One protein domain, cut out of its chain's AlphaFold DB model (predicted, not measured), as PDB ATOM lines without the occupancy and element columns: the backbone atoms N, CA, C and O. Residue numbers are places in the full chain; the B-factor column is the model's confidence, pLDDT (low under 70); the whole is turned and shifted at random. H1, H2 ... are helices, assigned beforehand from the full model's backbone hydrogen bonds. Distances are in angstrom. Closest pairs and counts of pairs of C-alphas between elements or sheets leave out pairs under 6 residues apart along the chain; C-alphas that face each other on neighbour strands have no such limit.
ATOM      1  N   GLY A   5       7.143 -68.818 -16.156       48.50
ATOM      2  CA  GLY A   5       7.822 -67.607 -16.626       48.50
ATOM      3  C   GLY A   5       6.969 -66.331 -16.623       48.50
ATOM      4  O   GLY A   5       7.529 -65.248 -16.761       48.50
ATOM      5  N   LEU A   6       5.639 -66.419 -16.490       50.12
ATOM      6  CA  LEU A   6       4.758 -65.236 -16.507       50.12
ATOM      7  C   LEU A   6       4.600 -64.592 -15.120       50.12
ATOM      8  O   LEU A   6       4.552 -63.365 -15.034       50.12
ATOM      9  N   SER A   7       4.586 -65.387 -14.043       53.03
ATOM     10  CA  SER A   7       4.481 -64.854 -12.674       53.03
ATOM     11  C   SER A   7       5.733 -64.086 -12.241       53.03
ATOM     12  O   SER A   7       5.601 -62.937 -11.838       53.03
ATOM     13  N   MET A   8       6.944 -64.634 -12.422       58.16
ATOM     14  CA  MET A   8       8.184 -63.938 -12.009       58.16
ATOM     15  C   MET A   8       8.446 -62.645 -12.796       58.16
ATOM     16  O   MET A   8       9.007 -61.691 -12.264       58.16
ATOM     17  N   LYS A   9       8.000 -62.566 -14.056       56.78
ATOM     18  CA  LYS A   9       8.086 -61.321 -14.836       56.78
ATOM     19  C   LYS A   9       7.255 -60.190 -14.230       56.78
ATOM     20  O   LYS A   9       7.679 -59.040 -14.316       56.78
ATOM     21  N   SER A  10       6.109 -60.505 -13.618       59.97
ATOM     22  CA  SER A  10       5.287 -59.503 -12.928       59.97
ATOM     23  C   SER A  10       6.031 -58.938 -11.718       59.97
ATOM     24  O   SER A  10       6.041 -57.725 -11.524       59.97
ATOM     25  N   ASP A  11       6.764 -59.779 -10.985       70.50
ATOM     26  CA  ASP A  11       7.571 -59.333  -9.847       70.50
ATOM     27  C   ASP A  11       8.684 -58.370 -10.299       70.50
ATOM     28  O   ASP A  11       8.829 -57.282  -9.738       70.50
ATOM     29  N   PHE A  12       9.394 -58.678 -11.391       73.94
ATOM     30  CA  PHE A  12      10.435 -57.792 -11.942       73.94
ATOM     31  C   PHE A  12       9.894 -56.449 -12.450       73.94
ATOM     32  O   PHE A  12      10.590 -55.432 -12.371       73.94
ATOM     33  N   GLN A  13       8.654 -56.419 -12.946       71.44
ATOM     34  CA  GLN A  13       7.995 -55.175 -13.348       71.44
ATOM     35  C   GLN A  13       7.661 -54.284 -12.148       71.44
ATOM     36  O   GLN A  13       7.759 -53.063 -12.267       71.44
ATOM     37  N   THR A  14       7.327 -54.875 -10.998       79.06
ATOM     38  CA  THR A  14       7.038 -54.125  -9.764       79.06
ATOM     39  C   THR A  14       8.290 -53.629  -9.040       79.06
ATOM     40  O   THR A  14       8.234 -52.604  -8.365       79.06
ATOM     41  N   MET A  15       9.428 -54.309  -9.208       80.50
ATOM     42  CA  MET A  15      10.706 -53.904  -8.618       80.50
ATOM     43  C   MET A  15      11.237 -52.611  -9.235       80.50
ATOM     44  O   MET A  15      11.126 -52.385 -10.445       80.50
ATOM     45  N   THR A  16      11.918 -51.799  -8.432       85.31
ATOM     46  CA  THR A  16      12.738 -50.688  -8.928       85.31
ATOM     47  C   THR A  16      13.962 -51.204  -9.696       85.31
ATOM     48  O   THR A  16      14.377 -52.359  -9.565       85.31
ATOM     49  N   MET A  17      14.599 -50.343 -10.498       83.38
ATOM     50  CA  MET A  17      15.827 -50.704 -11.226       83.38
ATOM     51  C   MET A  17      16.960 -51.151 -10.281       83.38
ATOM     52  O   MET A  17      17.732 -52.047 -10.620       83.38
ATOM     53  N   GLY A  18      17.060 -50.553  -9.090       85.56
ATOM     54  CA  GLY A  18      18.056 -50.933  -8.084       85.56
ATOM     55  C   GLY A  18      17.815 -52.332  -7.510       85.56
ATOM     56  O   GLY A  18      18.751 -53.124  -7.407       85.56
ATOM     57  N   GLU A  19      16.561 -52.659  -7.199       86.31
ATOM     58  CA  GLU A  19      16.168 -53.975  -6.678       86.31
ATOM     59  C   GLU A  19      16.353 -55.075  -7.722       86.31
ATOM     60  O   GLU A  19      16.926 -56.118  -7.413       86.31
ATOM     61  N   LEU A  20      15.977 -54.814  -8.979       87.19
ATOM     62  CA  LEU A  20      16.168 -55.766 -10.072       87.19
ATOM     63  C   LEU A  20      17.657 -56.044 -10.332       87.19
ATOM     64  O   LEU A  20      18.054 -57.198 -10.493       87.19
ATOM     65  N   LYS A  21      18.512 -55.011 -10.302       87.81
ATOM     66  CA  LYS A  21      19.973 -55.183 -10.405       87.81
ATOM     67  C   LYS A  21      20.524 -56.036  -9.265       87.81
ATOM     68  O   LYS A  21      21.320 -56.938  -9.515       87.81
ATOM     69  N   LYS A  22      20.098 -55.771  -8.026       90.38
ATOM     70  CA  LYS A  22      20.519 -56.552  -6.856       90.38
ATOM     71  C   LYS A  22      20.105 -58.020  -6.993       90.38
ATOM     72  O   LYS A  22      20.945 -58.897  -6.817       90.38
ATOM     73  N   TYR A  23      18.863 -58.271  -7.397       88.19
ATOM     74  CA  TYR A  23      18.347 -59.619  -7.621       88.19
ATOM     75  C   TYR A  23      19.162 -60.377  -8.676       88.19
ATOM     76  O   TYR A  23      19.607 -61.492  -8.431       88.19
ATOM     77  N   VAL A  24      19.444 -59.760  -9.828       88.25
ATOM     78  CA  VAL A  24      20.261 -60.381 -10.888       88.25
ATOM     79  C   VAL A  24      21.675 -60.719 -10.399       88.25
ATOM     80  O   VAL A  24      22.234 -61.749 -10.778       88.25
ATOM     81  N   LEU A  25      22.264 -59.885  -9.537       88.75
ATOM     82  CA  LEU A  25      23.587 -60.143  -8.962       88.75
ATOM     83  C   LEU A  25      23.593 -61.316  -7.972       88.75
ATOM     84  O   LEU A  25      24.583 -62.052  -7.930       88.75
ATOM     85  N   GLU A  26      22.515 -61.489  -7.206       89.56
ATOM     86  CA  GLU A  26      22.314 -62.612  -6.279       89.56
ATOM     87  C   GLU A  26      21.920 -63.905  -7.027       89.56
ATOM     88  O   GLU A  26      22.319 -65.000  -6.634       89.56
ATOM     89  N   HIS A  27      21.235 -63.779  -8.170       88.44
ATOM     90  CA  HIS A  27      20.699 -64.876  -8.980       88.44
ATOM     91  C   HIS A  27      21.296 -64.908 -10.395       88.44
ATOM     92  O   HIS A  27      20.583 -64.936 -11.395       88.44
ATOM     93  N   ARG A  28      22.630 -64.963 -10.502       83.50
ATOM     94  CA  ARG A  28      23.362 -64.844 -11.788       83.50
ATOM     95  C   ARG A  28      22.980 -65.858 -12.873       83.50
ATOM     96  O   ARG A  28      23.211 -65.599 -14.049       83.50
ATOM     97  N   ASN A  29      22.438 -67.013 -12.491       86.69
ATOM     98  CA  ASN A  29      22.003 -68.050 -13.433       86.69
ATOM     99  C   ASN A  29      20.556 -67.856 -13.919       86.69
ATOM    100  O   ASN A  29      20.124 -68.564 -14.831       86.69
ATOM    101  N   ASP A  30      19.807 -66.919 -13.333       85.81
ATOM    102  CA  ASP A  30      18.455 -66.590 -13.769       85.81
ATOM    103  C   ASP A  30      18.500 -65.688 -15.008       85.81
ATOM    104  O   ASP A  30      18.549 -64.456 -14.951       85.81
ATOM    105  N   LYS A  31      18.468 -66.342 -16.171       86.06
ATOM    106  CA  LYS A  31      18.424 -65.677 -17.477       86.06
ATOM    107  C   LYS A  31      17.176 -64.811 -17.656       86.06
ATOM    108  O   LYS A  31      17.223 -63.853 -18.421       86.06
ATOM    109  N   THR A  32      16.077 -65.125 -16.972       84.81
ATOM    110  CA  THR A  32      14.822 -64.369 -17.082       84.81
ATOM    111  C   THR A  32      14.950 -63.024 -16.382       84.81
ATOM    112  O   THR A  32      14.559 -62.005 -16.949       84.81
ATOM    113  N   ALA A  33      15.550 -63.011 -15.190       84.12
ATOM    114  CA  ALA A  33      15.839 -61.782 -14.456       84.12
ATOM    115  C   ALA A  33      16.825 -60.887 -15.221       84.12
ATOM    116  O   ALA A  33      16.616 -59.679 -15.335       84.12
ATOM    117  N   PHE A  34      17.869 -61.487 -15.802       85.88
ATOM    118  CA  PHE A  34      18.828 -60.765 -16.638       85.88
ATOM    119  C   PHE A  34      18.172 -60.160 -17.887       85.88
ATOM    120  O   PHE A  34      18.403 -58.992 -18.189       85.88
ATOM    121  N   GLN A  35      17.317 -60.919 -18.580       86.88
ATOM    122  CA  GLN A  35      16.594 -60.409 -19.745       86.88
ATOM    123  C   GLN A  35      15.661 -59.254 -19.364       86.88
ATOM    124  O   GLN A  35      15.684 -58.223 -20.020       86.88
ATOM    125  N   GLY A  36      14.905 -59.379 -18.267       85.94
ATOM    126  CA  GLY A  36      14.032 -58.303 -17.790       85.94
ATOM    127  C   GLY A  36      14.794 -57.033 -17.394       85.94
ATOM    128  O   GLY A  36      14.289 -55.926 -17.579       85.94
ATOM    129  N   LEU A  37      16.023 -57.176 -16.885       86.25
ATOM    130  CA  LEU A  37      16.916 -56.047 -16.635       86.25
ATOM    131  C   LEU A  37      17.344 -55.368 -17.941       86.25
ATOM    132  O   LEU A  37      17.281 -54.144 -18.017       86.25
ATOM    133  N   MET A  38      17.748 -56.141 -18.953       86.50
ATOM    134  CA  MET A  38      18.166 -55.599 -20.251       86.50
ATOM    135  C   MET A  38      17.017 -54.916 -20.988       86.50
ATOM    136  O   MET A  38      17.169 -53.770 -21.391       86.50
ATOM    137  N   ASP A  39      15.839 -55.542 -21.033       85.88
ATOM    138  CA  ASP A  39      14.643 -54.956 -21.647       85.88
ATOM    139  C   ASP A  39      14.303 -53.593 -21.017       85.88
ATOM    140  O   ASP A  39      13.903 -52.654 -21.702       85.88
ATOM    141  N   ARG A  40      14.485 -53.456 -19.695       83.75
ATOM    142  CA  ARG A  40      14.245 -52.192 -18.989       83.75
ATOM    143  C   ARG A  40      15.334 -51.155 -19.265       83.75
ATOM    144  O   ARG A  40      15.006 -49.978 -19.348       83.75
ATOM    145  N   VAL A  41      16.596 -51.565 -19.388       84.06
ATOM    146  CA  VAL A  41      17.702 -50.669 -19.764       84.06
ATOM    147  C   VAL A  41      17.500 -50.132 -21.180       84.06
ATOM    148  O   VAL A  41      17.641 -48.932 -21.379       84.06
ATOM    149  N   ASP A  42      17.096 -50.984 -22.122       82.00
ATOM    150  CA  ASP A  42      16.828 -50.593 -23.510       82.00
ATOM    151  C   ASP A  42      15.577 -49.709 -23.636       82.00
ATOM    152  O   ASP A  42      15.521 -48.811 -24.475       82.00
ATOM    153  N   ALA A  43      14.562 -49.940 -22.795       82.75
ATOM    154  CA  ALA A  43      13.349 -49.125 -22.759       82.75
ATOM    155  C   ALA A  43      13.551 -47.753 -22.099       82.75
ATOM    156  O   ALA A  43      12.744 -46.844 -22.318       82.75
ATOM    157  N   GLN A  44      14.588 -47.586 -21.271       77.62
ATOM    158  CA  GLN A  44      14.941 -46.267 -20.769       77.62
ATOM    159  C   GLN A  44      15.569 -45.477 -21.921       77.62
ATOM    160  O   GLN A  44      16.580 -45.922 -22.466       77.62
ATOM    161  N   PRO A  45      15.013 -44.306 -22.298       70.19
ATOM    162  CA  PRO A  45      15.703 -43.434 -23.231       70.19
ATOM    163  C   PRO A  45      17.069 -43.169 -22.617       70.19
ATOM    164  O   PRO A  45      17.145 -42.735 -21.465       70.19
ATOM    165  N   GLN A  46      18.133 -43.515 -23.344       65.69
ATOM    166  CA  GLN A  46      19.476 -43.134 -22.947       65.69
ATOM    167  C   GLN A  46      19.450 -41.616 -22.847       65.69
ATOM    168  O   GLN A  46      19.437 -40.918 -23.859       65.69
ATOM    169  N   GLU A  47      19.333 -41.117 -21.618       63.12
ATOM    170  CA  GLU A  47      19.590 -39.729 -21.307       63.12
ATOM    171  C   GLU A  47      20.998 -39.530 -21.850       63.12
ATOM    172  O   GLU A  47      21.928 -40.218 -21.418       63.12
ATOM    173  N   GLN A  48      21.122 -38.775 -22.941       58.44
ATOM    174  CA  GLN A  48      22.392 -38.562 -23.616       58.44
ATOM    175  C   GLN A  48      23.250 -37.741 -22.652       58.44
ATOM    176  O   GLN A  48      23.300 -36.522 -22.726       58.44
ATOM    177  N   VAL A  49      23.853 -38.409 -21.665       59.22
ATOM    178  CA  VAL A  49      24.749 -37.789 -20.682       59.22
ATOM    179  C   VAL A  49      26.001 -37.289 -21.399       59.22
ATOM    180  O   VAL A  49      26.627 -36.326 -20.968       59.22
ATOM    181  N   TYR A  50      26.334 -37.922 -22.522       56.44
ATOM    182  CA  TYR A  50      27.323 -37.439 -23.464       56.44
ATOM    183  C   TYR A  50      26.584 -36.913 -24.688       56.44
ATOM    184  O   TYR A  50      25.979 -37.691 -25.427       56.44
ATOM    185  N   GLU A  51      26.626 -35.596 -24.881       61.34
ATOM    186  CA  GLU A  51      26.335 -35.004 -26.184       61.34
ATOM    187  C   GLU A  51      27.230 -35.677 -27.235       61.34
ATOM    188  O   GLU A  51      28.356 -36.095 -26.928       61.34
ATOM    189  N   GLU A  52      26.747 -35.802 -28.475       65.56
ATOM    190  CA  GLU A  52      27.615 -36.189 -29.587       65.56
ATOM    191  C   GLU A  52      28.799 -35.225 -29.629       65.56
ATOM    192  O   GLU A  52      28.661 -34.047 -29.960       65.56
ATOM    193  N   VAL A  53      29.977 -35.722 -29.253       61.12
ATOM    194  CA  VAL A  53      31.190 -34.913 -29.237       61.12
ATOM    195  C   VAL A  53      31.563 -34.647 -30.690       61.12
ATOM    196  O   VAL A  53      32.169 -35.487 -31.358       61.12
ATOM    197  N   ASN A  54      31.185 -33.481 -31.208       72.06
ATOM    198  CA  ASN A  54      31.683 -33.033 -32.496       72.06
ATOM    199  C   ASN A  54      33.195 -32.790 -32.345       72.06
ATOM    200  O   ASN A  54      33.634 -32.038 -31.469       72.06
ATOM    201  N   ALA A  55      34.004 -33.426 -33.194       72.44
ATOM    202  CA  ALA A  55      35.460 -33.284 -33.181       72.44
ATOM    203  C   ALA A  55      35.908 -31.809 -33.243       72.44
ATOM    204  O   ALA A  55      36.898 -31.431 -32.613       72.44
ATOM    205  N   GLU A  56      35.147 -30.962 -33.939       74.12
ATOM    206  CA  GLU A  56      35.382 -29.519 -33.999       74.12
ATOM    207  C   GLU A  56      35.175 -28.851 -32.631       74.12
ATOM    208  O   GLU A  56      36.031 -28.083 -32.189       74.12
ATOM    209  N   GLN A  57      34.102 -29.195 -31.910       76.38
ATOM    210  CA  GLN A  57      33.832 -28.670 -30.563       76.38
ATOM    211  C   GLN A  57      34.911 -29.096 -29.563       76.38
ATOM    212  O   GLN A  57      35.351 -28.289 -28.742       76.38
ATOM    213  N   PHE A  58      35.394 -30.336 -29.668       79.38
ATOM    214  CA  PHE A  58      36.493 -30.816 -28.834       79.38
ATOM    215  C   PHE A  58      37.787 -30.031 -29.096       79.38
ATOM    216  O   PHE A  58      38.445 -29.588 -28.154       79.38
ATOM    217  N   SER A  59      38.131 -29.791 -30.367       81.31
ATOM    218  CA  SER A  59      39.320 -29.001 -30.714       81.31
ATOM    219  C   SER A  59      39.249 -27.560 -30.191       81.31
ATOM    220  O   SER A  59      40.238 -27.047 -29.666       81.31
ATOM    221  N   ALA A  60      38.068 -26.937 -30.240       83.94
ATOM    222  CA  ALA A  60      37.848 -25.594 -29.712       83.94
ATOM    223  C   ALA A  60      38.025 -25.533 -28.184       83.94
ATOM    224  O   ALA A  60      38.661 -24.607 -27.677       83.94
ATOM    225  N   LEU A  61      37.530 -26.540 -27.454       83.19
ATOM    226  CA  LEU A  61      37.708 -26.654 -26.002       83.19
ATOM    227  C   LEU A  61      39.184 -26.806 -25.606       83.19
ATOM    228  O   LEU A  61      39.638 -26.166 -24.655       83.19
ATOM    229  N   VAL A  62      39.950 -27.611 -26.350       85.12
ATOM    230  CA  VAL A  62      41.392 -27.803 -26.107       85.12
ATOM    231  C   VAL A  62      42.162 -26.495 -26.303       85.12
ATOM    232  O   VAL A  62      42.985 -26.127 -25.461       85.12
ATOM    233  N   GLU A  63      41.871 -25.759 -27.376       87.06
ATOM    234  CA  GLU A  63      42.499 -24.464 -27.654       87.06
ATOM    235  C   GLU A  63      42.131 -23.403 -26.609       87.06
ATOM    236  O   GLU A  63      42.996 -22.646 -26.160       87.06
ATOM    237  N   GLN A  64      40.874 -23.365 -26.159       86.44
ATOM    238  CA  GLN A  64      40.442 -22.465 -25.090       86.44
ATOM    239  C   GLN A  64      41.186 -22.747 -23.778       86.44
ATOM    240  O   GLN A  64      41.682 -21.819 -23.138       86.44
ATOM    241  N   HIS A  65      41.307 -24.020 -23.393       87.06
ATOM    242  CA  HIS A  65      42.031 -24.405 -22.184       87.06
ATOM    243  C   HIS A  65      43.523 -24.061 -22.280       87.06
ATOM    244  O   HIS A  65      44.119 -23.604 -21.307       87.06
ATOM    245  N   ARG A  66      44.134 -24.236 -23.459       86.38
ATOM    246  CA  ARG A  66      45.535 -23.867 -23.691       86.38
ATOM    247  C   ARG A  66      45.778 -22.376 -23.476       86.38
ATOM    248  O   ARG A  66      46.764 -22.023 -22.842       86.38
ATOM    249  N   ARG A  67      44.873 -21.518 -23.957       84.94
ATOM    250  CA  ARG A  67      44.975 -20.058 -23.799       84.94
ATOM    251  C   ARG A  67      44.856 -19.625 -22.340       84.94
ATOM    252  O   ARG A  67      45.654 -18.819 -21.892       84.94
ATOM    253  N   LEU A  68      43.933 -20.226 -21.589       82.50
ATOM    254  CA  LEU A  68      43.726 -19.934 -20.164       82.50
ATOM    255  C   LEU A  68      44.915 -20.307 -19.262       82.50
ATOM    256  O   LEU A  68      45.001 -19.808 -18.150       82.50
ATOM    257  N   GLN A  69      45.801 -21.199 -19.711       77.31
ATOM    258  CA  GLN A  69      47.000 -21.621 -18.970       77.31
ATOM    259  C   GLN A  69      48.253 -20.811 -19.350       77.31
ATOM    260  O   GLN A  69      49.336 -21.090 -18.837       77.31
ATOM    261  N   GLN A  70      48.139 -19.881 -20.306       67.62
ATOM    262  CA  GLN A  70      49.251 -19.063 -20.800       67.62
ATOM    263  C   GLN A  70      49.163 -17.579 -20.391       67.62
ATOM    264  O   GLN A  70      50.115 -16.852 -20.674       67.62
TER     265      GLN A  70
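What this domain is: This is residues 5 to 70 of the 71 residues of an uncharacterized protein of Xenococcus sp. PCC 7305 (UniProt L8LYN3). The longest helix, H4, is the far end of a free arm, residues 42 to 70, that sticks out on a stretched link from a small head of three helices. In the head, H2 and H3 make a helical hairpin, and H1 packs on H3 near the start of H3. The printed part has 66 residues with four named helices, H1, H2, H3 and H4 in that order, and no named strand; the class is all helix. The whole is extended, with a radius of gyration of the C-alphas of 20.6 A, and the C-alphas span 63 by 21 by 18 A, the arm making the length.

Where its parts are: H4, residues 55 to 68, is 20.4 A from first to last C-alpha, from C-alpha 55 at (35.460, -33.284, -33.181) to C-alpha 68 at (43.726, -19.934, -20.164). H3, residues 31 to 43, is 18.1 A long. H2, residues 17 to 26, is 14.4 A long. H1, residues 5 to 14, is 15.1 A long and begins with C-alpha 5 at (7.822, -67.607, -16.626).

How they stand to each other: H4 touches no helix and is apart from H1, H2 and H3. H3 touches H2 with its residues 33 to 37 alone, and the closest C-alphas, those of Val 24 and Ala 33, are 5.9 A apart. These two form a helical hairpin, with their lines at a shallow tilt of 27 degrees, and run opposite ways. H3 touches H1 with its residues 32 to 36 alone, and the closest C-alphas, those of Phe 12 and Gly 36, are 6.9 A apart. H1 and H3 stand at a steep tilt of 46 degrees and run the same way. H1 and H2 are close but not clearly touching, with the C-alphas of Phe 12 and Leu 20 the closest at 6.4 A; they run opposite ways at a steep tilt of 48 degrees. In H2, H3 and H4 every O i to N i+4 pair is within hydrogen-bond range; in H1 4 of 6 are.

The domain as a whole: The two C-alphas farthest apart, those of Ser 7 and Gln 70, are 64.6 A from each other. The printed part has no cut. The links H1 to H2, of 2 residues, and H2 to H3, of 4, are tight, while the link H3 to H4, of 11 residues, is long. Residues 26 to 31 stand free, as do residues 42 to 70, of which 55 to 68 belong to H4. The mean pLDDT of the printed part is 77.5, and 15 residues are under 70, namely residues 5 to 10, residues 46 to 53 and residue 70.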